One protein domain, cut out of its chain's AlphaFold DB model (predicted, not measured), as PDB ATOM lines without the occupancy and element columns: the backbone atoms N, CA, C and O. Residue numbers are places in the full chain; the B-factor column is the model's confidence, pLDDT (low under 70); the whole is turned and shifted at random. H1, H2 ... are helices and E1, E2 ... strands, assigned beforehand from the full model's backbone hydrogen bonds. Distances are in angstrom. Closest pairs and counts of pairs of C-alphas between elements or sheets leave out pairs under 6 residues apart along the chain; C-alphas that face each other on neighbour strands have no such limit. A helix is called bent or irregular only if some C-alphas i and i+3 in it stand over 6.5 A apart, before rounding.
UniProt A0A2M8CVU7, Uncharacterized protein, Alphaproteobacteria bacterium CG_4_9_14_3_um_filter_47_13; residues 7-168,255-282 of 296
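AT A GLANCE: This is residues 7 to 168 and 255 to 282 of the 296 residues of an uncharacterized protein of Alphaproteobacteria bacterium CG_4_9_14_3_um_filter_47_13 (UniProt A0A2M8CVU7). Two lobes sit end to end along the longest axis: one is a wall of parallel strands with H1 and H9 packed over one face of its sheet E1 E4 E5, and the other is a group of helices in which H6 crosses H3 of the hairpin H3 H4. The pair E2 E3 continues beside E1, H2 leads from E2 into the helical lobe, and H7 packs on H6. The printed part has 190 residues, with nine named helices and five named strands in the order E1 H1 E2 H2 H3 H4 H5 H6 E3 H7 E4 H8 E5 H9; the class is mixed. It is compact, with a radius of gyration of the C-alphas of 18.0 A and spans of 51 by 36 by 32 A.

HOW THE PARTS SIT: E1, residues 7 to 10, E4, residues 160 to 166, and E5, residues 260 to 264, form a parallel sheet in that order, with N 8 and O 161 at 2.9 A and N 261 and O 162 at 2.8 A, within hydrogen-bond range. H1, residues 17 to 27, and H9, residues 269 to 280, are on the same face, two layers, helices over one side of a sheet, each at a height over the sheet of 9.3 A. They touch at a steep tilt of 63 degrees, closest at the C-alphas of Leu 20 and Phe 273, 6.5 A, H9 with residues 269 to 273 alone. E2, residues 31 to 34, and E3, residues 136 to 139, are parallel neighbours, with N 137 and O 31 at 2.8 A; the closest C-alphas of E1 and E3, Ile 8 and Pro 138, are 6.2 A apart. H2, residues 35 to 44, H3, residues 54 to 67, H4, residues 69 to 80, H5, residues 105 to 110, and H6, residues 113 to 129, complete a strand-helix-strand unit, parallel neighbours E2 and E3 with helices between. H6 is the hub: it touches H3 at a steep tilt of 45 degrees, closest at the C-alphas of Phe 60 and Phe 119, 5.5 A, and with residues 119 to 123 alone it touches H2, about perpendicular at 75 degrees, closest at those of Phe 39 and Glu 120, 6.7 A. H3 and H4 are a hairpin at a shallow tilt of 16 degrees, closest at the C-alphas of Gln 65 and Tyr 72, 5.3 A. H5 and H6 only just touch, only at the corner, with 3 pairs of C-alphas within 8 A, the closest those of Arg 109 and Phe 116, 6.0 A. H7, residues 148 to 153, touches H6, closest at the C-alphas of Asn 150 and Ile 121, 6.3 A; H8, residues 255 to 259, only grazes the sheet E1 E4 E5. Every O i to N i+4 pair is within hydrogen-bond range in H1, H5, H7 and H9, against 5 of 6 in H2, 9 of 10 in H3, 6 of 8 in H4, 12 of 13 in H6 and 0 of 1 in H8, where 1 of 2 O i to N i+3 pairs is.

IN THESE COORDINATES: E1 begins at C-alpha 7, (-43.205, 41.682, 19.371). From first to last C-alpha H3 measures 20.0 A, H6 24.5 A and E4 19.0 A. H4, 17.0 A, is irregular: C-alphas 70 and 73 are 7.3 A apart. H9, 16.4 A, ends at C-alpha 280, (-44.132, 42.333, 11.471).

THE WHOLE: The two C-alphas farthest apart, those of Asp 85 and Lys 282, are 55.4 A apart. Residues 169 to 254 are not printed, and C-alphas 168 and 255 are 22.4 A apart across the cut. The link from H4 to H5, residues 81 to 104, is long. The mean pLDDT of the printed part is 86.2; residues 82 to 98, 267 and 282 are under 70.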
ATOM      1  N   PRO A   7     -42.533  40.407  19.184       90.06
ATOM      2  CA  PRO A   7     -43.205  41.682  19.371       90.06
ATOM      3  C   PRO A   7     -43.411  41.983  20.853       90.06
ATOM      4  O   PRO A   7     -43.818  41.108  21.616       90.06
ATOM      5  N   ILE A   8     -43.178  43.233  21.240       90.75
ATOM      6  CA  ILE A   8     -43.468  43.762  22.573       90.75
ATOM      7  C   ILE A   8     -44.474  44.895  22.416       90.75
ATOM      8  O   ILE A   8     -44.177  45.905  21.779       90.75
ATOM      9  N   ILE A   9     -45.659  44.728  23.005       89.94
ATOM     10  CA  ILE A   9     -46.707  45.751  22.969       89.94
ATOM     11  C   ILE A   9     -46.410  46.837  24.001       89.94
ATOM     12  O   ILE A   9     -46.291  46.563  25.197       89.94
ATOM     13  N   ILE A  10     -46.360  48.076  23.528       86.88
ATOM     14  CA  ILE A  10     -46.165  49.288  24.318       86.88
ATOM     15  C   ILE A  10     -47.406  50.145  24.146       86.88
ATOM     16  O   ILE A  10     -47.781  50.485  23.029       86.88
ATOM     17  N   ALA A  11     -48.073  50.444  25.253       85.44
ATOM     18  CA  ALA A  11     -49.339  51.156  25.233       85.44
ATOM     19  C   ALA A  11     -49.623  51.792  26.596       85.44
ATOM     20  O   ALA A  11     -49.027  51.404  27.611       85.44
ATOM     21  N   LEU A  12     -50.578  52.720  26.629       83.81
ATOM     22  CA  LEU A  12     -51.147  53.204  27.881       83.81
ATOM     23  C   LEU A  12     -51.950  52.093  28.585       83.81
ATOM     24  O   LEU A  12     -52.388  51.114  27.967       83.81
ATOM     25  N   PRO A  13     -52.154  52.203  29.907       81.62
ATOM     26  CA  PRO A  13     -53.163  51.409  30.601       81.62
ATOM     27  C   PRO A  13     -54.542  51.584  29.950       81.62
ATOM     28  O   PRO A  13     -54.855  52.657  29.448       81.62
ATOM     29  N   GLY A  14     -55.351  50.522  29.915       80.88
ATOM     30  CA  GLY A  14     -56.642  50.527  29.212       80.88
ATOM     31  C   GLY A  14     -56.554  50.317  27.691       80.88
ATOM     32  O   GLY A  14     -57.576  50.133  27.043       80.88
ATOM     33  N   SER A  15     -55.361  50.248  27.094       85.88
ATOM     34  CA  SER A  15     -55.213  50.030  25.644       85.88
ATOM     35  C   SER A  15     -55.344  48.563  25.194       85.88
ATOM     36  O   SER A  15     -55.163  48.263  24.023       85.88
ATOM     37  N   GLY A  16     -55.608  47.610  26.096       85.38
ATOM     38  CA  GLY A  16     -55.731  46.187  25.733       85.38
ATOM     39  C   GLY A  16     -54.401  45.439  25.543       85.38
ATOM     40  O   GLY A  16     -54.384  44.351  24.964       85.38
ATOM     41  N   LYS A  17     -53.290  45.980  26.071       88.06
ATOM     42  CA  LYS A  17     -51.940  45.380  26.016       88.06
ATOM     43  C   LYS A  17     -51.928  43.897  26.396       88.06
ATOM     44  O   LYS A  17     -51.422  43.082  25.633       88.06
ATOM     45  N   SER A  18     -52.500  43.536  27.545       89.06
ATOM     46  CA  SER A  18     -52.465  42.154  28.042       89.06
ATOM     47  C   SER A  18     -53.248  41.189  27.140       89.06
ATOM     48  O   SER A  18     -52.799  40.067  26.907       89.06
ATOM     49  N   THR A  19     -54.369  41.636  26.559       90.50
ATOM     50  CA  THR A  19     -55.138  40.861  25.571       90.50
ATOM     51  C   THR A  19     -54.300  40.589  24.322       90.50
ATOM     52  O   THR A  19     -54.143  39.435  23.922       90.50
ATOM     53  N   LEU A  20     -53.700  41.630  23.738       91.75
ATOM     54  CA  LEU A  20     -52.893  41.503  22.521       91.75
ATOM     55  C   LEU A  20     -51.623  40.675  22.748       91.75
ATOM     56  O   LEU A  20     -51.304  39.819  21.922       91.75
ATOM     57  N   SER A  21     -50.939  40.853  23.882       92.81
ATOM     58  CA  SER A  21     -49.797  40.016  24.269       92.81
ATOM     59  C   SER A  21     -50.183  38.537  24.349       92.81
ATOM     60  O   SER A  21     -49.441  37.688  23.857       92.81
ATOM     61  N   GLY A  22     -51.360  38.213  24.898       93.69
ATOM     62  CA  GLY A  22     -51.875  36.841  24.941       93.69
ATOM     63  C   GLY A  22     -52.156  36.257  23.552       93.69
ATOM     64  O   GLY A  22     -51.787  35.115  23.270       93.69
ATOM     65  N   MET A  23     -52.752  37.048  22.654       93.88
ATOM     66  CA  MET A  23     -53.011  36.632  21.268       93.88
ATOM     67  C   MET A  23     -51.711  36.380  20.496       93.88
ATOM     68  O   MET A  23     -51.580  35.360  19.815       93.88
ATOM     69  N   LEU A  24     -50.724  37.271  20.639       92.06
ATOM     70  CA  LEU A  24     -49.392  37.098  20.058       92.06
ATOM     71  C   LEU A  24     -48.704  35.859  20.636       92.06
ATOM     72  O   LEU A  24     -48.170  35.056  19.876       92.06
ATOM     73  N   ALA A  25     -48.773  35.647  21.950       92.94
ATOM     74  CA  ALA A  25     -48.148  34.498  22.594       92.94
ATOM     75  C   ALA A  25     -48.703  33.190  22.015       92.94
ATOM     76  O   ALA A  25     -47.938  32.351  21.543       92.94
ATOM     77  N   LYS A  26     -50.032  33.078  21.891       92.88
ATOM     78  CA  LYS A  26     -50.684  31.939  21.230       92.88
ATOM     79  C   LYS A  26     -50.227  31.770  19.777       92.88
ATOM     80  O   LYS A  26     -49.956  30.654  19.344       92.88
ATOM     81  N   LYS A  27     -50.118  32.864  19.016       90.94
ATOM     82  CA  LYS A  27     -49.714  32.830  17.601       90.94
ATOM     83  C   LYS A  27     -48.282  32.353  17.388       90.94
ATOM     84  O   LYS A  27     -48.023  31.659  16.407       90.94
ATOM     85  N   PHE A  28     -47.374  32.749  18.272       88.62
ATOM     86  CA  PHE A  28     -45.956  32.407  18.197       88.62
ATOM     87  C   PHE A  28     -45.596  31.154  19.007       88.62
ATOM     88  O   PHE A  28     -44.413  30.846  19.115       88.62
ATOM     89  N   ASN A  29     -46.586  30.436  19.557       90.62
ATOM     90  CA  ASN A  29     -46.382  29.305  20.467       90.62
ATOM     91  C   ASN A  29     -45.447  29.658  21.643       90.62
ATOM     92  O   ASN A  29     -44.497  28.947  21.955       90.62
ATOM     93  N   LYS A  30     -45.706  30.816  22.255       92.88
ATOM     94  CA  LYS A  30     -44.995  31.385  23.403       92.88
ATOM     95  C   LYS A  30     -45.953  31.562  24.581       92.88
ATOM     96  O   LYS A  30     -47.169  31.441  24.444       92.88
ATOM     97  N   THR A  31     -45.408  31.928  25.736       94.62
ATOM     98  CA  THR A  31     -46.188  32.390  26.901       94.62
ATOM     99  C   THR A  31     -45.980  33.887  27.144       94.62
ATOM    100  O   THR A  31     -45.055  34.482  26.603       94.62
ATOM    101  N   VAL A  32     -46.830  34.539  27.938       94.19
ATOM    102  CA  VAL A  32     -46.609  35.941  28.338       94.19
ATOM    103  C   VAL A  32     -45.807  35.979  29.637       94.19
ATOM    104  O   VAL A  32     -46.127  35.256  30.581       94.19
ATOM    105  N   LEU A  33     -44.793  36.846  29.714       93.50
ATOM    106  CA  LEU A  33     -44.107  37.170  30.967       93.50
ATOM    107  C   LEU A  33     -44.408  38.607  31.376       93.50
ATOM    108  O   LEU A  33     -43.756  39.538  30.909       93.50
ATOM    109  N   SER A  34     -45.363  38.771  32.288       90.38
ATOM    110  CA  SER A  34     -45.602  40.060  32.936       90.38
ATOM    111  C   SER A  34     -44.467  40.378  33.904       90.38
ATOM    112  O   SER A  34     -44.168  39.586  34.805       90.38
ATOM    113  N   THR A  35     -43.829  41.534  33.725       90.75
ATOM    114  CA  THR A  35     -42.701  41.957  34.565       90.75
ATOM    115  C   THR A  35     -43.154  42.623  35.859       90.75
ATOM    116  O   THR A  35     -42.408  42.608  36.829       90.75
ATOM    117  N   ASP A  36     -44.388  43.125  35.935       86.25
ATOM    118  CA  ASP A  36     -44.949  43.756  37.138       86.25
ATOM    119  C   ASP A  36     -44.961  42.817  38.368       86.25
ATOM    120  O   ASP A  36     -44.502  43.222  39.442       86.25
ATOM    121  N   PRO A  37     -45.440  41.555  38.273       85.06
ATOM    122  CA  PRO A  37     -45.307  40.589  39.362       85.06
ATOM    123  C   PRO A  37     -43.851  40.284  39.719       85.06
ATOM    124  O   PRO A  37     -43.532  40.188  40.902       85.06
ATOM    125  N   GLN A  38     -42.968  40.170  38.720       89.44
ATOM    126  CA  GLN A  38     -41.543  39.921  38.956       89.44
ATOM    127  C   GLN A  38     -40.935  41.083  39.743       89.44
ATOM    128  O   GLN A  38     -40.352  40.867  40.797       89.44
ATOM    129  N   PHE A  39     -41.191  42.321  39.329       90.00
ATOM    130  CA  PHE A  39     -40.698  43.520  39.996       90.00
ATOM    131  C   PHE A  39     -41.064  43.543  41.482       90.00
ATOM    132  O   PHE A  39     -40.214  43.805  42.332       90.00
ATOM    133  N   ARG A  40     -42.310  43.180  41.814       85.81
ATOM    134  CA  ARG A  40     -42.783  43.077  43.205       85.81
ATOM    135  C   ARG A  40     -42.071  41.987  43.999       85.81
ATOM    136  O   ARG A  40     -41.763  42.214  45.165       85.81
ATOM    137  N   ILE A  41     -41.848  40.823  43.393       86.50
ATOM    138  CA  ILE A  41     -41.167  39.697  44.041       86.50
ATOM    139  C   ILE A  41     -39.699  40.049  44.278       86.50
ATOM    140  O   ILE A  41     -39.231  39.957  45.408       86.50
ATOM    141  N   PHE A  42     -38.992  40.502  43.244       91.94
ATOM    142  CA  PHE A  42     -37.554  40.760  43.295       91.94
ATOM    143  C   PHE A  42     -37.200  41.871  44.281       91.94
ATOM    144  O   PHE A  42     -36.289  41.697  45.086       91.94
ATOM    145  N   ARG A  43     -37.940  42.988  44.285       91.25
ATOM    146  CA  ARG A  43     -37.648  44.097  45.208       91.25
ATOM    147  C   ARG A  43     -37.919  43.748  46.669       91.25
ATOM    148  O   ARG A  43     -37.358  44.389  47.548       91.25
ATOM    149  N   ALA A  44     -38.753  42.739  46.929       89.38
ATOM    150  CA  ALA A  44     -38.993  42.246  48.277       89.38
ATOM    151  C   ALA A  44     -37.835  41.387  48.803       89.38
ATOM    152  O   ALA A  44     -37.755  41.195  50.008       89.38
ATOM    153  N   ILE A  45     -36.945  40.864  47.953       89.12
ATOM    154  CA  ILE A  45     -35.851  39.985  48.386       89.12
ATOM    155  C   ILE A  45     -34.728  40.828  49.014       89.12
ATOM    156  O   ILE A  45     -34.191  41.711  48.340       89.12
ATOM    157  N   PRO A  46     -34.326  40.556  50.273       90.31
ATOM    158  CA  PRO A  46     -33.217  41.265  50.901       90.31
ATOM    159  C   PRO A  46     -31.898  41.057  50.168       90.31
ATOM    160  O   PRO A  46     -31.593  39.948  49.725       90.31
ATOM    161  N   ALA A  47     -31.062  42.096  50.127       92.00
ATOM    162  CA  ALA A  47     -29.729  42.024  49.524       92.00
ATOM    163  C   ALA A  47     -28.818  40.968  50.187       92.00
ATOM    164  O   ALA A  47     -27.867  40.489  49.570       92.00
ATOM    165  N   THR A  48     -29.109  40.618  51.443       89.44
ATOM    166  CA  THR A  48     -28.420  39.602  52.257       89.44
ATOM    167  C   THR A  48     -28.949  38.184  52.043       89.44
ATOM    168  O   THR A  48     -28.428  37.240  52.637       89.44
ATOM    169  N   SER A  49     -29.996  38.008  51.233       87.94
ATOM    170  CA  SER A  49     -30.547  36.691  50.935       87.94
ATOM    171  C   SER A  49     -29.548  35.838  50.148       87.94
ATOM    172  O   SER A  49     -28.820  36.339  49.296       87.94
ATOM    173  N   GLN A  50     -29.560  34.528  50.407       87.62
ATOM    174  CA  GLN A  50     -28.755  33.539  49.681       87.62
ATOM    175  C   GLN A  50     -29.399  33.098  48.354       87.62
ATOM    176  O   GLN A  50     -28.812  32.321  47.604       87.62
ATOM    177  N   LYS A  51     -30.622  33.562  48.064       87.75
ATOM    178  CA  LYS A  51     -31.309  33.281  46.799       87.75
ATOM    179  C   LYS A  51     -30.570  33.933  45.637       87.75
ATOM    180  O   LYS A  51     -30.066  35.046  45.772       87.75
ATOM    181  N   GLU A  52     -30.562  33.287  44.474       92.12
ATOM    182  CA  GLU A  52     -29.864  33.845  43.317       92.12
ATOM    183  C   GLU A  52     -30.469  35.186  42.871       92.12
ATOM    184  O   GLU A  52     -29.746  36.101  42.476       92.12
ATOM    185  N   GLU A  53     -31.783  35.335  43.000       92.00
ATOM    186  CA  GLU A  53     -32.528  36.546  42.668       92.00
ATOM    187  C   GLU A  53     -32.089  37.765  43.501       92.00
ATOM    188  O   GLU A  53     -32.248  38.901  43.055       92.00
ATOM    189  N   ALA A  54     -31.459  37.555  44.667       92.56
ATOM    190  CA  ALA A  54     -30.881  38.631  45.476       92.56
ATOM    191  C   ALA A  54     -29.777  39.401  44.729       92.56
ATOM    192  O   ALA A  54     -29.527  40.571  45.033       92.56
ATOM    193  N   LYS A  55     -29.167  38.792  43.696       96.06
ATOM    194  CA  LYS A  55     -28.205  39.458  42.806       96.06
ATOM    195  C   LYS A  55     -28.791  40.707  42.147       96.06
ATOM    196  O   LYS A  55     -28.040  41.649  41.912       96.06
ATOM    197  N   VAL A  56     -30.101  40.758  41.884       97.19
ATOM    198  CA  VAL A  56     -30.753  41.963  41.339       97.19
ATOM    199  C   VAL A  56     -30.657  43.119  42.328       97.19
ATOM    200  O   VAL A  56     -30.185  44.193  41.967       97.19
ATOM    201  N   MET A  57     -31.017  42.886  43.594       96.75
ATOM    202  CA  MET A  57     -30.911  43.901  44.645       96.75
ATOM    203  C   MET A  57     -29.454  44.341  44.853       96.75
ATOM    204  O   MET A  57     -29.176  45.527  45.001       96.75
ATOM    205  N   GLN A  58     -28.501  43.408  44.812       96.81
ATOM    206  CA  GLN A  58     -27.073  43.714  44.957       96.81
ATOM    207  C   GLN A  58     -26.535  44.574  43.801       96.81
ATOM    208  O   GLN A  58     -25.808  45.540  44.044       96.81
ATOM    209  N   ARG A  59     -26.905  44.260  42.551       97.88
ATOM    210  CA  ARG A  59     -26.554  45.066  41.368       97.88
ATOM    211  C   ARG A  59     -27.172  46.458  41.440       97.88
ATOM    212  O   ARG A  59     -26.454  47.443  41.280       97.88
ATOM    213  N   PHE A  60     -28.459  46.531  41.783       98.12
ATOM    214  CA  PHE A  60     -29.166  47.788  42.011       98.12
ATOM    215  C   PHE A  60     -28.457  48.660  43.049       98.12
ATOM    216  O   PHE A  60     -28.165  49.815  42.762       98.12
ATOM    217  N   LEU A  61     -28.107  48.116  44.219       97.56
ATOM    218  CA  LEU A  61     -27.418  48.874  45.266       97.56
ATOM    219  C   LEU A  61     -26.045  49.375  44.808       97.56
ATOM    220  O   LEU A  61     -25.706  50.529  45.055       97.56
ATOM    221  N   LYS A  62     -25.273  48.547  44.094       97.75
ATOM    222  CA  LYS A  62     -23.978  48.959  43.532       97.75
ATOM    223  C   LYS A  62     -24.134  50.131  42.561       97.75
ATOM    224  O   LYS A  62     -23.325  51.057  42.577       97.75
ATOM    225  N   ARG A  63     -25.167  50.098  41.718       97.31
ATOM    226  CA  ARG A  63     -25.466  51.175  40.774       97.31
ATOM    227  C   ARG A  63     -25.969  52.429  41.491       97.31
ATOM    228  O   ARG A  63     -25.456  53.514  41.238       97.31
ATOM    229  N   ALA A  64     -26.873  52.270  42.455       97.06
ATOM    230  CA  ALA A  64     -27.407  53.364  43.258       97.06
ATOM    231  C   ALA A  64     -26.324  54.080  44.078       97.06
ATOM    232  O   ALA A  64     -26.378  55.296  44.215       97.06
ATOM    233  N   GLN A  65     -25.303  53.363  44.558       97.31
ATOM    234  CA  GLN A  65     -24.147  53.968  45.223       97.31
ATOM    235  C   GLN A  65     -23.407  54.964  44.321       97.31
ATOM    236  O   GLN A  65     -22.910  55.979  44.800       97.31
ATOM    237  N   LYS A  66     -23.316  54.656  43.023       97.19
ATOM    238  CA  LYS A  66     -22.628  55.487  42.032       97.19
ATOM    239  C   LYS A  66     -23.502  56.643  41.546       97.19
ATOM    240  O   LYS A  66     -23.001  57.750  41.398       97.19
ATOM    241  N   GLU A  67     -24.771  56.372  41.253       96.94
ATOM    242  CA  GLU A  67     -25.677  57.333  40.602       96.94
ATOM    243  C   GLU A  67     -26.430  58.226  41.597       96.94
ATOM    244  O   GLU A  67     -26.777  59.354  41.264       96.94
ATOM    245  N   PHE A  68     -26.648  57.754  42.828       96.50
ATOM    246  CA  PHE A  68     -27.434  58.444  43.855       96.50
ATOM    247  C   PHE A  68     -26.749  58.379  45.236       96.50
ATOM    248  O   PHE A  68     -27.347  57.880  46.199       96.50
ATOM    249  N   PRO A  69     -25.499  58.869  45.368       96.50
ATOM    250  CA  PRO A  69     -24.699  58.708  46.585       96.50
ATOM    251  C   PRO A  69     -25.394  59.261  47.840       96.50
ATOM    252  O   PRO A  69     -25.364  58.615  48.886       96.50
ATOM    253  N   ASP A  70     -26.111  60.380  47.716       96.69
ATOM    254  CA  ASP A  70     -26.797  61.040  48.837       96.69
ATOM    255  C   ASP A  70     -27.973  60.222  49.393       96.69
ATOM    256  O   ASP A  70     -28.330  60.335  50.564       96.69
ATOM    257  N   LYS A  71     -28.576  59.361  48.564       95.62
ATOM    258  CA  LYS A  71     -29.710  58.498  48.941       95.62
ATOM    259  C   LYS A  71     -29.273  57.075  49.282       95.62
ATOM    260  O   LYS A  71     -30.058  56.304  49.840       95.62
ATOM    261  N   TYR A  72     -28.026  56.716  48.969       96.00
ATOM    262  CA  TYR A  72     -27.535  55.344  49.042       96.00
ATOM    263  C   TYR A  72     -27.622  54.743  50.445       96.00
ATOM    264  O   TYR A  72     -28.066  53.608  50.578       96.00
ATOM    265  N   GLN A  73     -27.241  55.476  51.497       95.75
ATOM    266  CA  GLN A  73     -27.228  54.917  52.858       95.75
ATOM    267  C   GLN A  73     -28.628  54.492  53.323       95.75
ATOM    268  O   GLN A  73     -28.811  53.377  53.816       95.75
ATOM    269  N   ALA A  74     -29.632  55.342  53.094       94.38
ATOM    270  CA  ALA A  74     -31.020  55.035  53.421       94.38
ATOM    271  C   ALA A  74     -31.580  53.894  52.547       94.38
ATOM    272  O   ALA A  74     -32.225  52.983  53.068       94.38
ATOM    273  N   LEU A  75     -31.266  53.880  51.244       94.75
ATOM    274  CA  LEU A  75     -31.628  52.777  50.339       94.75
ATOM    275  C   LEU A  75     -31.022  51.443  50.777       94.75
ATOM    276  O   LEU A  75     -31.695  50.414  50.781       94.75
ATOM    277  N   TYR A  76     -29.745  51.456  51.150       94.75
ATOM    278  CA  TYR A  76     -29.008  50.276  51.577       94.75
ATOM    279  C   TYR A  76     -29.588  49.674  52.856       94.75
ATOM    280  O   TYR A  76     -29.760  48.457  52.934       94.75
ATOM    281  N   ALA A  77     -29.937  50.518  53.833       92.12
ATOM    282  CA  ALA A  77     -30.633  50.087  55.041       92.12
ATOM    283  C   ALA A  77     -31.993  49.450  54.699       92.12
ATOM    284  O   ALA A  77     -32.257  48.309  55.088       92.12
ATOM    285  N   ALA A  78     -32.807  50.125  53.878       91.44
ATOM    286  CA  ALA A  78     -34.122  49.639  53.459       91.44
ATOM    287  C   ALA A  78     -34.075  48.316  52.672       91.44
ATOM    288  O   ALA A  78     -34.990  47.501  52.781       91.44
ATOM    289  N   ALA A  79     -33.014  48.086  51.891       91.12
ATOM    290  CA  ALA A  79     -32.801  46.877  51.092       91.12
ATOM    291  C   ALA A  79     -32.263  45.673  51.891       91.12
ATOM    292  O   ALA A  79     -32.214  44.553  51.368       91.12
ATOM    293  N   LYS A  80     -31.814  45.894  53.130       85.38
ATOM    294  CA  LYS A  80     -31.258  44.858  54.009       85.38
ATOM    295  C   LYS A  80     -32.186  44.445  55.138       85.38
ATOM    296  O   LYS A  80     -32.086  43.304  55.583       85.38
ATOM    297  N   GLU A  81     -33.026  45.360  55.620       71.44
ATOM    298  CA  GLU A  81     -33.919  45.085  56.742       71.44
ATOM    299  C   GLU A  81     -34.945  44.011  56.366       71.44
ATOM    300  O   GLU A  81     -35.617  44.111  55.340       71.44
ATOM    301  N   ASP A  82     -35.053  42.978  57.201       69.00
ATOM    302  CA  ASP A  82     -36.124  41.993  57.116       69.00
ATOM    303  C   ASP A  82     -37.331  42.501  57.912       69.00
ATOM    304  O   ASP A  82     -37.280  42.678  59.126       69.00
ATOM    305  N   THR A  83     -38.411  42.781  57.199       66.88
ATOM    306  CA  THR A  83     -39.654  43.386  57.695       66.88
ATOM    307  C   THR A  83     -40.764  42.356  57.876       66.88
ATOM    308  O   THR A  83     -41.911  42.730  58.115       66.88
ATOM    309  N   THR A  84     -40.446  41.064  57.737       63.38
ATOM    310  CA  THR A  84     -41.436  39.975  57.724       63.38
ATOM    311  C   THR A  84     -42.297  39.955  58.983       63.38
ATOM    312  O   THR A  84     -43.508  39.811  58.870       63.38
ATOM    313  N   ASP A  85     -41.714  40.242  60.146       52.53
ATOM    314  CA  ASP A  85     -42.437  40.260  61.426       52.53
ATOM    315  C   ASP A  85     -43.318  41.510  61.620       52.53
ATOM    316  O   ASP A  85     -44.092  41.591  62.572       52.53
ATOM    317  N   LYS A  86     -43.196  42.520  60.747       52.06
ATOM    318  CA  LYS A  86     -43.792  43.854  60.938       52.06
ATOM    319  C   LYS A  86     -45.005  44.133  60.052       52.06
ATOM    320  O   LYS A  86     -45.562  45.225  60.138       52.06
ATOM    321  N   MET A  87     -45.410  43.221  59.161       53.41
ATOM    322  CA  MET A  87     -46.479  43.518  58.201       53.41
ATOM    323  C   MET A  87     -47.352  42.305  57.850       53.41
ATOM    324  O   MET A  87     -46.822  41.202  57.734       53.41
ATOM    325  N   PRO A  88     -48.662  42.503  57.584       51.56
ATOM    326  CA  PRO A  88     -49.570  41.409  57.248       51.56
ATOM    327  C   PRO A  88     -49.100  40.647  56.003       51.56
ATOM    328  O   PRO A  88     -48.576  41.232  55.039       51.56
ATOM    329  N   GLU A  89     -49.266  39.326  56.038       51.19
ATOM    330  CA  GLU A  89     -48.951  38.449  54.919       51.19
ATOM    331  C   GLU A  89     -49.893  38.742  53.738       51.19
ATOM    332  O   GLU A  89     -51.107  38.738  53.904       51.19
ATOM    333  N   PRO A  90     -49.386  39.020  52.525       51.97
ATOM    334  CA  PRO A  90     -50.181  38.827  51.331       51.97
ATOM    335  C   PRO A  90     -50.267  37.320  51.070       51.97
ATOM    336  O   PRO A  90     -49.228  36.679  50.904       51.97
ATOM    337  N   ASP A  91     -51.492  36.796  50.996       46.16
ATOM    338  CA  ASP A  91     -51.851  35.398  50.710       46.16
ATOM    339  C   ASP A  91     -51.362  34.921  49.331       46.16
ATOM    340  O   ASP A  91     -52.132  34.695  48.394       46.16
ATOM    341  N   SER A  92     -50.051  34.815  49.132       49.44
ATOM    342  CA  SER A  92     -49.496  34.247  47.913       49.44
ATOM    343  C   SER A  92     -48.179  33.520  48.187       49.44
ATOM    344  O   SER A  92     -47.194  34.158  48.572       49.44
ATOM    345  N   PRO A  93     -48.107  32.206  47.889       48.56
ATOM    346  CA  PRO A  93     -46.895  31.401  48.065       48.56
ATOM    347  C   PRO A  93     -45.726  31.844  47.164       48.56
ATOM    348  O   PRO A  93     -44.616  31.340  47.296       48.56
ATOM    349  N   ALA A  94     -45.950  32.796  46.251       52.25
ATOM    350  CA  ALA A  94     -44.920  33.364  45.387       52.25
ATOM    351  C   ALA A  94     -44.022  34.407  46.086       52.25
ATOM    352  O   ALA A  94     -43.021  34.829  45.502       52.25
ATOM    353  N   TYR A  95     -44.359  34.856  47.301       57.31
ATOM    354  CA  TYR A  95     -43.559  35.856  48.015       57.31
ATOM    355  C   TYR A  95     -42.432  35.225  48.846       57.31
ATOM    356  O   TYR A  95     -42.625  34.182  49.468       57.31
ATOM    357  N   PRO A  96     -41.243  35.858  48.910       59.72
ATOM    358  CA  PRO A  96     -40.157  35.384  49.758       59.72
ATOM    359  C   PRO A  96     -40.532  35.456  51.250       59.72
ATOM    360  O   PRO A  96     -41.254  36.361  51.676       59.72
ATOM    361  N   GLN A  97     -39.994  34.501  52.024       61.50
ATOM    362  CA  GLN A  97     -40.139  34.398  53.486       61.50
ATOM    363  C   GLN A  97     -39.499  35.564  54.247       61.50
ATOM    364  O   GLN A  97     -39.888  35.816  55.370       61.50
ATOM    365  N   LYS A  98     -38.517  36.250  53.648       66.19
ATOM    366  CA  LYS A  98     -37.878  37.458  54.186       66.19
ATOM    367  C   LYS A  98     -38.138  38.628  53.256       66.19
ATOM    368  O   LYS A  98     -38.066  38.427  52.037       66.19
ATOM    369  N   ARG A  99     -38.448  39.814  53.789       77.50
ATOM    370  CA  ARG A  99     -38.969  40.936  52.986       77.50
ATOM    371  C   ARG A  99     -38.332  42.274  53.321       77.50
ATOM    372  O   ARG A  99     -38.251  42.628  54.483       77.50
ATOM    373  N   THR A 100     -37.979  43.062  52.316       84.19
ATOM    374  CA  THR A 100     -37.482  44.439  52.497       84.19
ATOM    375  C   THR A 100     -38.612  45.470  52.571       84.19
ATOM    376  O   THR A 100     -39.725  45.214  52.102       84.19
ATOM    377  N   HIS A 101     -38.307  46.681  53.054       84.75
ATOM    378  CA  HIS A 101     -39.219  47.837  52.951       84.75
ATOM    379  C   HIS A 101     -39.493  48.240  51.498       84.75
ATOM    380  O   HIS A 101     -40.593  48.676  51.164       84.75
ATOM    381  N   LEU A 102     -38.528  48.007  50.601       89.12
ATOM    382  CA  LEU A 102     -38.647  48.308  49.167       89.12
ATOM    383  C   LEU A 102     -39.745  47.488  48.463       89.12
ATOM    384  O   LEU A 102     -40.101  47.773  47.317       89.12
ATOM    385  N   ARG A 103     -40.326  46.482  49.139       85.75
ATOM    386  CA  ARG A 103     -41.522  45.764  48.675       85.75
ATOM    387  C   ARG A 103     -42.711  46.690  48.440       85.75
ATOM    388  O   ARG A 103     -43.530  46.381  47.567       85.75
ATOM    389  N   ASP A 104     -42.832  47.768  49.214       82.38
ATOM    390  CA  ASP A 104     -43.912  48.733  49.076       82.38
ATOM    391  C   ASP A 104     -43.577  49.745  47.976       82.38
ATOM    392  O   ASP A 104     -42.506  50.346  47.953       82.38
ATOM    393  N   SER A 105     -44.490  49.901  47.013       84.12
ATOM    394  CA  SER A 105     -44.236  50.798  45.882       84.12
ATOM    395  C   SER A 105     -44.193  52.258  46.299       84.12
ATOM    396  O   SER A 105     -43.457  53.003  45.666       84.12
ATOM    397  N   SER A 106     -45.016  52.669  47.266       83.12
ATOM    398  CA  SER A 106     -45.091  54.070  47.677       83.12
ATOM    399  C   SER A 106     -43.804  54.442  48.396       83.12
ATOM    400  O   SER A 106     -43.093  55.321  47.926       83.12
ATOM    401  N   PHE A 107     -43.419  53.648  49.399       87.75
ATOM    402  CA  PHE A 107     -42.157  53.815  50.115       87.75
ATOM    403  C   PHE A 107     -40.947  53.822  49.175       87.75
ATOM    404  O   PHE A 107     -40.063  54.666  49.285       87.75
ATOM    405  N   PHE A 108     -40.884  52.895  48.212       90.69
ATOM    406  CA  PHE A 108     -39.741  52.865  47.299       90.69
ATOM    407  C   PHE A 108     -39.720  54.090  46.366       90.69
ATOM    408  O   PHE A 108     -38.654  54.633  46.082       90.69
ATOM    409  N   ARG A 109     -40.883  54.571  45.912       88.75
ATOM    410  CA  ARG A 109     -40.965  55.776  45.073       88.75
ATOM    411  C   ARG A 109     -40.618  57.063  45.822       88.75
ATOM    412  O   ARG A 109     -40.213  58.007  45.152       88.75
ATOM    413  N   ASP A 110     -40.662  57.093  47.154       91.62
ATOM    414  CA  ASP A 110     -40.213  58.252  47.947       91.62
ATOM    415  C   ASP A 110     -38.711  58.537  47.767       91.62
ATOM    416  O   ASP A 110     -38.255  59.674  47.896       91.62
ATOM    417  N   PHE A 111     -37.927  57.528  47.373       92.31
ATOM    418  CA  PHE A 111     -36.538  57.733  46.964       92.31
ATOM    419  C   PHE A 111     -36.411  58.414  45.594       92.31
ATOM    420  O   PHE A 111     -35.359  58.980  45.297       92.31
ATOM    421  N   GLY A 112     -37.461  58.423  44.777       91.44
ATOM    422  CA  GLY A 112     -37.516  59.025  43.446       91.44
ATOM    423  C   GLY A 112     -37.771  58.001  42.340       91.44
ATOM    424  O   GLY A 112     -37.353  56.844  42.428       91.44
ATOM    425  N   GLU A 113     -38.433  58.450  41.269       88.62
ATOM    426  CA  GLU A 113     -38.797  57.594  40.134       88.62
ATOM    427  C   GLU A 113     -37.570  56.979  39.461       88.62
ATOM    428  O   GLU A 113     -37.568  55.782  39.194       88.62
ATOM    429  N   ASP A 114     -36.497  57.744  39.258       91.00
ATOM    430  CA  ASP A 114     -35.298  57.221  38.596       91.00
ATOM    431  C   ASP A 114     -34.657  56.078  39.380       91.00
ATOM    432  O   ASP A 114     -34.346  55.047  38.796       91.00
ATOM    433  N   ILE A 115     -34.575  56.180  40.711       94.69
ATOM    434  CA  ILE A 115     -34.087  55.087  41.567       94.69
ATOM    435  C   ILE A 115     -34.996  53.858  41.455       94.69
ATOM    436  O   ILE A 115     -34.515  52.729  41.317       94.69
ATOM    437  N   PHE A 116     -36.315  54.065  41.483       92.88
ATOM    438  CA  PHE A 116     -37.291  52.990  41.306       92.88
ATOM    439  C   PHE A 116     -37.100  52.277  39.956       92.88
ATOM    440  O   PHE A 116     -37.224  51.053  39.865       92.88
ATOM    441  N   ARG A 117     -36.758  53.029  38.905       92.75
ATOM    442  CA  ARG A 117     -36.541  52.518  37.549       92.75
ATOM    443  C   ARG A 117     -35.165  51.906  37.348       92.75
ATOM    444  O   ARG A 117     -35.077  50.908  36.638       92.75
ATOM    445  N   THR A 118     -34.132  52.369  38.050       95.44
ATOM    446  CA  THR A 118     -32.832  51.687  38.119       95.44
ATOM    447  C   THR A 118     -33.006  50.245  38.591       95.44
ATOM    448  O   THR A 118     -32.411  49.337  38.015       95.44
ATOM    449  N   PHE A 119     -33.880  49.989  39.573       96.19
ATOM    450  CA  PHE A 119     -34.196  48.613  39.974       96.19
ATOM    451  C   PHE A 119     -34.849  47.809  38.836       96.19
ATOM    452  O   PHE A 119     -34.529  46.636  38.643       96.19
ATOM    453  N   GLU A 120     -35.758  48.426  38.071       95.19
ATOM    454  CA  GLU A 120     -36.449  47.771  36.948       95.19
ATOM    455  C   GLU A 120     -35.447  47.359  35.871       95.19
ATOM    456  O   GLU A 120     -35.495  46.224  35.404       95.19
ATOM    457  N   ILE A 121     -34.501  48.244  35.549       96.31
ATOM    458  CA  ILE A 121     -33.423  47.994  34.587       96.31
ATOM    459  C   ILE A 121     -32.578  46.789  35.021       96.31
ATOM    460  O   ILE A 121     -32.398  45.853  34.241       96.31
ATOM    461  N   GLU A 122     -32.110  46.761  36.273       97.75
ATOM    462  CA  GLU A 122     -31.280  45.656  36.777       97.75
ATOM    463  C   GLU A 122     -32.039  44.322  36.813       97.75
ATOM    464  O   GLU A 122     -31.481  43.267  36.495       97.75
ATOM    465  N   MET A 123     -33.329  44.353  37.157       97.06
ATOM    466  CA  MET A 123     -34.179  43.165  37.123       97.06
ATOM    467  C   MET A 123     -34.345  42.640  35.692       97.06
ATOM    468  O   MET A 123     -34.205  41.438  35.463       97.06
ATOM    469  N   LEU A 124     -34.660  43.513  34.732       96.50
ATOM    470  CA  LEU A 124     -34.865  43.123  33.336       96.50
ATOM    471  C   LEU A 124     -33.579  42.560  32.723       96.50
ATOM    472  O   LEU A 124     -33.634  41.510  32.077       96.50
ATOM    473  N   ALA A 125     -32.433  43.193  32.988       96.81
ATOM    474  CA  ALA A 125     -31.125  42.705  32.561       96.81
ATOM    475  C   ALA A 125     -30.842  41.301  33.117       96.81
ATOM    476  O   ALA A 125     -30.512  40.389  32.359       96.81
ATOM    477  N   TRP A 126     -31.065  41.084  34.417       97.31
ATOM    478  CA  TRP A 126     -30.871  39.771  35.034       97.31
ATOM    479  C   TRP A 126     -31.811  38.703  34.458       97.31
ATOM    480  O   TRP A 126     -31.380  37.588  34.166       97.31
ATOM    481  N   LEU A 127     -33.093  39.028  34.247       95.75
ATOM    482  CA  LEU A 127     -34.054  38.107  33.626       95.75
ATOM    483  C   LEU A 127     -33.623  37.720  32.203       95.75
ATOM    484  O   LEU A 127     -33.778  36.561  31.813       95.75
ATOM    485  N   HIS A 128     -33.065  38.668  31.450       94.94
ATOM    486  CA  HIS A 128     -32.541  38.430  30.111       94.94
ATOM    487  C   HIS A 128     -31.294  37.541  30.125       94.94
ATOM    488  O   HIS A 128     -31.271  36.529  29.430       94.94
ATOM    489  N   GLU A 129     -30.303  37.842  30.971       95.31
ATOM    490  CA  GLU A 129     -29.097  37.015  31.161       95.31
ATOM    491  C   GLU A 129     -29.427  35.566  31.552       95.31
ATOM    492  O   GLU A 129     -28.688  34.639  31.232       95.31
ATOM    493  N   LYS A 130     -30.551  35.363  32.244       95.25
ATOM    494  CA  LYS A 130     -31.050  34.052  32.671       95.25
ATOM    495  C   LYS A 130     -31.947  33.355  31.648       95.25
ATOM    496  O   LYS A 130     -32.615  32.384  32.005       95.25
ATOM    497  N   GLY A 131     -32.025  33.864  30.418       92.81
ATOM    498  CA  GLY A 131     -32.834  33.282  29.343       92.81
ATOM    499  C   GLY A 131     -34.338  33.285  29.636       92.81
ATOM    500  O   GLY A 131     -35.109  32.564  29.007       92.81
ATOM    501  N   ARG A 132     -34.819  34.089  30.601       93.56
ATOM    502  CA  ARG A 132     -36.217  34.007  31.072       93.56
ATOM    503  C   ARG A 132     -37.232  34.473  30.027       93.56
ATOM    504  O   ARG A 132     -38.423  34.209  30.230       93.56
ATOM    505  N   PHE A 133     -36.778  35.117  28.948       93.06
ATOM    506  CA  PHE A 133     -37.591  35.643  27.849       93.06
ATOM    507  C   PHE A 133     -37.600  34.782  26.570       93.06
ATOM    508  O   PHE A 133     -38.417  35.055  25.698       93.06
ATOM    509  N   GLU A 134     -36.755  33.751  26.428       88.94
ATOM    510  CA  GLU A 134     -36.517  33.073  25.131       88.94
ATOM    511  C   GLU A 134     -37.794  32.521  24.464       88.94
ATOM    512  O   GLU A 134     -38.004  32.675  23.258       88.94
ATOM    513  N   GLU A 135     -38.719  32.002  25.269       89.69
ATOM    514  CA  GLU A 135     -40.008  31.449  24.827       89.69
ATOM    515  C   GLU A 135     -41.200  32.288  25.297       89.69
ATOM    516  O   GLU A 135     -42.334  31.809  25.412       89.69
ATOM    517  N   LYS A 136     -40.944  33.560  25.616       93.38
ATOM    518  CA  LYS A 136     -41.951  34.445  26.189       93.38
ATOM    519  C   LYS A 136     -42.099  35.729  25.393       93.38
ATOM    520  O   LYS A 136     -41.179  36.177  24.718       93.38
ATOM    521  N   ILE A 137     -43.282  36.315  25.483       92.81
ATOM    522  CA  ILE A 137     -43.540  37.696  25.101       92.81
ATOM    523  C   ILE A 137     -43.398  38.540  26.369       92.81
ATOM    524  O   ILE A 137     -44.213  38.376  27.286       92.81
ATOM    525  N   PRO A 138     -42.360  39.390  26.465       93.00
ATOM    526  CA  PRO A 138     -42.217  40.310  27.581       93.00
ATOM    527  C   PRO A 138     -43.391  41.286  27.600       93.00
ATOM    528  O   PRO A 138     -43.675  41.960  26.612       93.00
ATOM    529  N   GLU A 139     -44.057  41.386  28.740       91.56
ATOM    530  CA  GLU A 139     -45.054  42.411  28.991       91.56
ATOM    531  C   GLU A 139     -44.482  43.391  30.018       91.56
ATOM    532  O   GLU A 139     -44.564  43.168  31.229       91.56
ATOM    533  N   LEU A 140     -43.872  44.457  29.492       88.94
ATOM    534  CA  LEU A 140     -43.159  45.480  30.254       88.94
ATOM    535  C   LEU A 140     -44.117  46.502  30.886       88.94
ATOM    536  O   LEU A 140     -45.280  46.635  30.475       88.94
ATOM    537  N   SER A 141     -43.609  47.261  31.862       80.50
ATOM    538  CA  SER A 141     -44.313  48.435  32.378       80.50
ATOM    539  C   SER A 141     -44.330  49.557  31.332       80.50
ATOM    540  O   SER A 141     -43.420  49.684  30.512       80.50
ATOM    541  N   GLY A 142     -45.362  50.408  31.363       73.56
ATOM    542  CA  GLY A 142     -45.529  51.477  30.367       73.56
ATOM    543  C   GLY A 142     -44.397  52.513  30.347       73.56
ATOM    544  O   GLY A 142     -44.232  53.212  29.354       73.56
ATOM    545  N   SER A 143     -43.605  52.602  31.420       80.19
ATOM    546  CA  SER A 143     -42.472  53.529  31.531       80.19
ATOM    547  C   SER A 143     -41.115  52.861  31.282       80.19
ATOM    548  O   SER A 143     -40.117  53.566  31.181       80.19
ATOM    549  N   ALA A 144     -41.051  51.529  31.146       82.06
ATOM    550  CA  ALA A 144     -39.784  50.807  30.998       82.06
ATOM    551  C   ALA A 144     -38.957  51.315  29.806       82.06
ATOM    552  O   ALA A 144     -37.736  51.407  29.899       82.06
ATOM    553  N   LEU A 145     -39.614  51.696  28.704       81.94
ATOM    554  CA  LEU A 145     -38.935  52.163  27.492       81.94
ATOM    555  C   LEU A 145     -38.519  53.634  27.507       81.94
ATOM    556  O   LEU A 145     -37.856  54.060  26.563       81.94
ATOM    557  N   LEU A 146     -38.836  54.397  28.559       83.12
ATOM    558  CA  LEU A 146     -38.268  55.738  28.741       83.12
ATOM    559  C   LEU A 146     -36.743  55.671  28.954       83.12
ATOM    560  O   LEU A 146     -36.025  56.604  28.599       83.12
ATOM    561  N   TYR A 147     -36.233  54.524  29.410       87.50
ATOM    562  CA  TYR A 147     -34.825  54.288  29.727       87.50
ATOM    563  C   TYR A 147     -34.098  53.565  28.585       87.50
ATOM    564  O   TYR A 147     -34.588  52.572  28.039       87.50
ATOM    565  N   GLU A 148     -32.925  54.072  28.201       89.25
ATOM    566  CA  GLU A 148     -32.174  53.613  27.023       89.25
ATOM    567  C   GLU A 148     -31.702  52.167  27.142       89.25
ATOM    568  O   GLU A 148     -31.722  51.420  26.167       89.25
ATOM    569  N   GLU A 149     -31.330  51.747  28.342       93.12
ATOM    570  CA  GLU A 149     -30.832  50.410  28.634       93.12
ATOM    571  C   GLU A 149     -31.890  49.350  28.350       93.12
ATOM    572  O   GLU A 149     -31.595  48.343  27.709       93.12
ATOM    573  N   ASN A 150     -33.142  49.610  28.727       93.00
ATOM    574  CA  ASN A 150     -34.254  48.718  28.411       93.00
ATOM    575  C   ASN A 150     -34.531  48.689  26.902       93.00
ATOM    576  O   ASN A 150     -34.841  47.631  26.355       93.00
ATOM    577  N   ARG A 151     -34.377  49.820  26.201       90.56
ATOM    578  CA  ARG A 151     -34.528  49.858  24.735       90.56
ATOM    579  C   ARG A 151     -33.461  49.037  24.029       90.56
ATOM    580  O   ARG A 151     -33.792  48.300  23.109       90.56
ATOM    581  N   LYS A 152     -32.208  49.140  24.476       91.75
ATOM    582  CA  LYS A 152     -31.097  48.320  23.976       91.75
ATOM    583  C   LYS A 152     -31.321  46.844  24.287       91.75
ATOM    584  O   LYS A 152     -31.114  46.006  23.422       91.75
ATOM    585  N   LEU A 153     -31.789  46.521  25.492       93.62
ATOM    586  CA  LEU A 153     -32.060  45.140  25.894       93.62
ATOM    587  C   LEU A 153     -33.112  44.481  24.993       93.62
ATOM    588  O   LEU A 153     -32.920  43.355  24.546       93.62
ATOM    589  N   PHE A 154     -34.185  45.204  24.678       91.94
ATOM    590  CA  PHE A 154     -35.282  44.723  23.837       91.94
ATOM    591  C   PHE A 154     -35.228  45.276  22.406       91.94
ATOM    592  O   PHE A 154     -36.261  45.556  21.798       91.94
ATOM    593  N   SER A 155     -34.028  45.452  21.861       89.12
ATOM    594  CA  SER A 155     -33.842  45.969  20.508       89.12
ATOM    595  C   SER A 155     -34.009  44.889  19.430       89.12
ATOM    596  O   SER A 155     -34.109  43.688  19.712       89.12
ATOM    597  N   LYS A 156     -33.996  45.316  18.161       85.69
ATOM    598  CA  LYS A 156     -34.031  44.411  17.003       85.69
ATOM    599  C   LYS A 156     -32.802  43.511  16.933       85.69
ATOM    600  O   LYS A 156     -32.943  42.344  16.580       85.69
ATOM    601  N   GLU A 157     -31.633  44.013  17.327       86.00
ATOM    602  CA  GLU A 157     -30.388  43.239  17.406       86.00
ATOM    603  C   GLU A 157     -30.516  42.063  18.386       86.00
ATOM    604  O   GLU A 157     -29.969  40.991  18.137       86.00
ATOM    605  N   ASN A 158     -31.317  42.224  19.445       87.88
ATOM    606  CA  ASN A 158     -31.635  41.166  20.406       87.88
ATOM    607  C   ASN A 158     -32.888  40.350  20.022       87.88
ATOM    608  O   ASN A 158     -33.368  39.530  20.805       87.88
ATOM    609  N   GLY A 159     -33.416  40.534  18.809       87.88
ATOM    610  CA  GLY A 159     -34.532  39.755  18.276       87.88
ATOM    611  C   GLY A 159     -35.908  40.196  18.772       87.88
ATOM    612  O   GLY A 159     -36.819  39.366  18.824       87.88
ATOM    613  N   TYR A 160     -36.081  41.472  19.124       90.00
ATOM    614  CA  TYR A 160     -37.359  42.052  19.548       90.00
ATOM    615  C   TYR A 160     -37.827  43.166  18.610       90.00
ATOM    616  O   TYR A 160     -37.049  43.769  17.878       90.00
ATOM    617  N   ILE A 161     -39.126  43.457  18.627       88.94
ATOM    618  CA  ILE A 161     -39.688  44.605  17.916       88.94
ATOM    619  C   ILE A 161     -40.746  45.292  18.771       88.94
ATOM    620  O   ILE A 161     -41.683  44.655  19.254       88.94
ATOM    621  N   PHE A 162     -40.602  46.600  18.973       89.12
ATOM    622  CA  PHE A 162     -41.589  47.373  19.717       89.12
ATOM    623  C   PHE A 162     -42.799  47.671  18.842       89.12
ATOM    624  O   PHE A 162     -42.660  48.168  17.726       89.12
ATOM    625  N   VAL A 163     -43.981  47.404  19.380       89.25
ATOM    626  CA  VAL A 163     -45.269  47.725  18.773       89.25
ATOM    627  C   VAL A 163     -45.943  48.757  19.663       89.25
ATOM    628  O   VAL A 163     -46.448  48.425  20.736       89.25
ATOM    629  N   HIS A 164     -45.918  50.014  19.239       87.56
ATOM    630  CA  HIS A 164     -46.626  51.094  19.900       87.56
ATOM    631  C   HIS A 164     -48.090  51.068  19.471       87.56
ATOM    632  O   HIS A 164     -48.414  51.317  18.310       87.56
ATOM    633  N   LEU A 165     -48.966  50.753  20.418       87.12
ATOM    634  CA  LEU A 165     -50.400  50.772  20.200       87.12
ATOM    635  C   LEU A 165     -50.951  52.161  20.518       87.12
ATOM    636  O   LEU A 165     -50.977  52.567  21.681       87.12
ATOM    637  N   ASP A 166     -51.412  52.859  19.485       85.25
ATOM    638  CA  ASP A 166     -52.064  54.155  19.633       85.25
ATOM    639  C   ASP A 166     -53.573  53.960  19.775       85.25
ATOM    640  O   ASP A 166     -54.213  53.322  18.937       85.25
ATOM    641  N   VAL A 167     -54.122  54.479  20.869       85.88
ATOM    642  CA  VAL A 167     -55.537  54.360  21.230       85.88
ATOM    643  C   VAL A 167     -56.082  55.754  21.524       85.88
ATOM    644  O   VAL A 167     -55.401  56.591  22.135       85.88
ATOM    645  N   GLY A 168     -57.319  56.004  21.094       86.81
ATOM    646  CA  GLY A 168     -58.048  57.226  21.408       86.81
ATOM    647  C   GLY A 168     -58.141  57.454  22.918       86.81
ATOM    648  O   GLY A 168     -58.240  56.509  23.702       86.81
ATOM    649  N   THR A 255     -36.642  59.508  17.870       72.00
ATOM    650  CA  THR A 255     -35.909  58.406  18.496       72.00
ATOM    651  C   THR A 255     -36.788  57.179  18.733       72.00
ATOM    652  O   THR A 255     -36.367  56.060  18.442       72.00
ATOM    653  N   PHE A 256     -38.006  57.350  19.258       78.81
ATOM    654  CA  PHE A 256     -38.897  56.217  19.518       78.81
ATOM    655  C   PHE A 256     -39.581  55.713  18.244       78.81
ATOM    656  O   PHE A 256     -39.709  54.500  18.048       78.81
ATOM    657  N   ASN A 257     -39.949  56.622  17.339       78.81
ATOM    658  CA  ASN A 257     -40.508  56.276  16.031       78.81
ATOM    659  C   ASN A 257     -39.513  55.485  15.164       78.81
ATOM    660  O   ASN A 257     -39.924  54.630  14.383       78.81
ATOM    661  N   ALA A 258     -38.203  55.704  15.323       78.94
ATOM    662  CA  ALA A 258     -37.177  54.957  14.595       78.94
ATOM    663  C   ALA A 258     -37.071  53.477  15.019       78.94
ATOM    664  O   ALA A 258     -36.655  52.632  14.224       78.94
ATOM    665  N   ILE A 259     -37.442  53.150  16.261       79.75
ATOM    666  CA  ILE A 259     -37.251  51.809  16.843       79.75
ATOM    667  C   ILE A 259     -38.556  51.042  17.083       79.75
ATOM    668  O   ILE A 259     -38.511  49.866  17.448       79.75
ATOM    669  N   SER A 260     -39.711  51.680  16.886       85.00
ATOM    670  CA  SER A 260     -41.032  51.085  17.102       85.00
ATOM    671  C   SER A 260     -41.889  51.119  15.839       85.00
ATOM    672  O   SER A 260     -41.700  51.956  14.960       85.00
ATOM    673  N   MET A 261     -42.834  50.185  15.732       86.19
ATOM    674  CA  MET A 261     -43.928  50.276  14.768       86.19
ATOM    675  C   MET A 261     -45.155  50.858  15.460       86.19
ATOM    676  O   MET A 261     -45.568  50.358  16.507       86.19
ATOM    677  N   LYS A 262     -45.748  51.899  14.879       85.75
ATOM    678  CA  LYS A 262     -47.020  52.441  15.351       85.75
ATOM    679  C   LYS A 262     -48.169  51.655  14.724       85.75
ATOM    680  O   LYS A 262     -48.213  51.492  13.508       85.75
ATOM    681  N   VAL A 263     -49.101  51.193  15.550       86.75
ATOM    682  CA  VAL A 263     -50.338  50.541  15.115       86.75
ATOM    683  C   VAL A 263     -51.503  51.242  15.794       86.75
ATOM    684  O   VAL A 263     -51.573  51.298  17.017       86.75
ATOM    685  N   GLU A 264     -52.423  51.771  14.999       84.75
ATOM    686  CA  GLU A 264     -53.692  52.290  15.510       84.75
ATOM    687  C   GLU A 264     -54.583  51.120  15.934       84.75
ATOM    688  O   GLU A 264     -54.813  50.184  15.151       84.75
ATOM    689  N   ALA A 265     -55.064  51.159  17.178       79.69
ATOM    690  CA  ALA A 265     -56.072  50.218  17.638       79.69
ATOM    691  C   ALA A 265     -57.366  50.422  16.845       79.69
ATOM    692  O   ALA A 265     -57.840  51.542  16.687       79.69
ATOM    693  N   ASN A 266     -57.934  49.323  16.353       75.31
ATOM    694  CA  ASN A 266     -59.269  49.335  15.754       75.31
ATOM    695  C   ASN A 266     -60.326  48.980  16.803       75.31
ATOM    696  O   ASN A 266     -60.003  48.621  17.937       75.31
ATOM    697  N   GLU A 267     -61.587  48.965  16.368       67.38
ATOM    698  CA  GLU A 267     -62.755  48.593  17.172       67.38
ATOM    699  C   GLU A 267     -62.613  47.238  17.891       67.38
ATOM    700  O   GLU A 267     -63.198  47.053  18.958       67.38
ATOM    701  N   THR A 268     -61.823  46.295  17.351       82.69
ATOM    702  CA  THR A 268     -61.600  44.973  17.969       82.69
ATOM    703  C   THR A 268     -60.117  44.609  18.170       82.69
ATOM    704  O   THR A 268     -59.250  44.977  17.357       82.69
ATOM    705  N   PRO A 269     -59.795  43.817  19.217       84.12
ATOM    706  CA  PRO A 269     -58.466  43.234  19.403       84.12
ATOM    707  C   PRO A 269     -57.996  42.391  18.209       84.12
ATOM    708  O   PRO A 269     -56.825  42.454  17.848       84.12
ATOM    709  N   GLU A 270     -58.890  41.647  17.553       87.62
ATOM    710  CA  GLU A 270     -58.588  40.781  16.406       87.62
ATOM    711  C   GLU A 270     -58.119  41.567  15.180       87.62
ATOM    712  O   GLU A 270     -57.123  41.202  14.552       87.62
ATOM    713  N   GLN A 271     -58.795  42.667  14.847       86.50
ATOM    714  CA  GLN A 271     -58.372  43.540  13.750       86.50
ATOM    715  C   GLN A 271     -56.998  44.152  14.035       86.50
ATOM    716  O   GLN A 271     -56.124  44.171  13.167       86.50
ATOM    717  N   THR A 272     -56.795  44.627  15.266       86.50
ATOM    718  CA  THR A 272     -55.516  45.189  15.722       86.50
ATOM    719  C   THR A 272     -54.400  44.144  15.649       86.50
ATOM    720  O   THR A 272     -53.339  44.397  15.084       86.50
ATOM    721  N   PHE A 273     -54.661  42.931  16.131       89.38
ATOM    722  CA  PHE A 273     -53.746  41.798  16.057       89.38
ATOM    723  C   PHE A 273     -53.356  41.452  14.611       89.38
ATOM    724  O   PHE A 273     -52.175  41.263  14.318       89.38
ATOM    725  N   ASN A 274     -54.317  41.428  13.685       88.06
ATOM    726  CA  ASN A 274     -54.038  41.157  12.275       88.06
ATOM    727  C   ASN A 274     -53.155  42.240  11.637       88.06
ATOM    728  O   ASN A 274     -52.232  41.890  10.899       88.06
ATOM    729  N   LYS A 275     -53.371  43.526  11.960       86.12
ATOM    730  CA  LYS A 275     -52.479  44.620  11.534       86.12
ATOM    731  C   LYS A 275     -51.058  44.412  12.057       86.12
ATOM    732  O   LYS A 275     -50.115  44.454  11.274       86.12
ATOM    733  N   ILE A 276     -50.901  44.094  13.345       88.38
ATOM    734  CA  ILE A 276     -49.587  43.811  13.948       88.38
ATOM    735  C   ILE A 276     -48.872  42.691  13.178       88.38
ATOM    736  O   ILE A 276     -47.706  42.829  12.818       88.38
ATOM    737  N   LEU A 277     -49.569  41.594  12.864       87.94
ATOM    738  CA  LEU A 277     -48.980  40.497  12.092       87.94
ATOM    739  C   LEU A 277     -48.597  40.889  10.659       87.94
ATOM    740  O   LEU A 277     -47.644  40.324  10.124       87.94
ATOM    741  N   GLN A 278     -49.343  41.793  10.025       84.69
ATOM    742  CA  GLN A 278     -49.006  42.311   8.699       84.69
ATOM    743  C   GLN A 278     -47.752  43.186   8.756       84.69
ATOM    744  O   GLN A 278     -46.852  42.987   7.945       84.69
ATOM    745  N   GLU A 279     -47.656  44.090   9.733       81.50
ATOM    746  CA  GLU A 279     -46.494  44.971   9.907       81.50
ATOM    747  C   GLU A 279     -45.217  44.194  10.246       81.50
ATOM    748  O   GLU A 279     -44.172  44.456   9.660       81.50
ATOM    749  N   ILE A 280     -45.291  43.179  11.118       80.12
ATOM    750  CA  ILE A 280     -44.132  42.333  11.471       80.12
ATOM    751  C   ILE A 280     -43.577  41.584  10.249       80.12
ATOM    752  O   ILE A 280     -42.387  41.290  10.197       80.12
ATOM    753  N   LYS A 281     -44.428  41.266   9.268       76.25
ATOM    754  CA  LYS A 281     -44.030  40.563   8.042       76.25
ATOM    755  C   LYS A 281     -43.450  41.480   6.970       76.25
ATOM    756  O   LYS A 281     -42.914  40.964   5.990       76.25
ATOM    757  N   LYS A 282     -43.589  42.805   7.093       67.12
ATOM    758  CA  LYS A 282     -43.015  43.710   6.099       67.12
ATOM    759  C   LYS A 282     -41.488  43.647   6.201       67.12
ATOM    760  O   LYS A 282     -40.959  43.741   7.311       67.12
TER     761      LYS A 282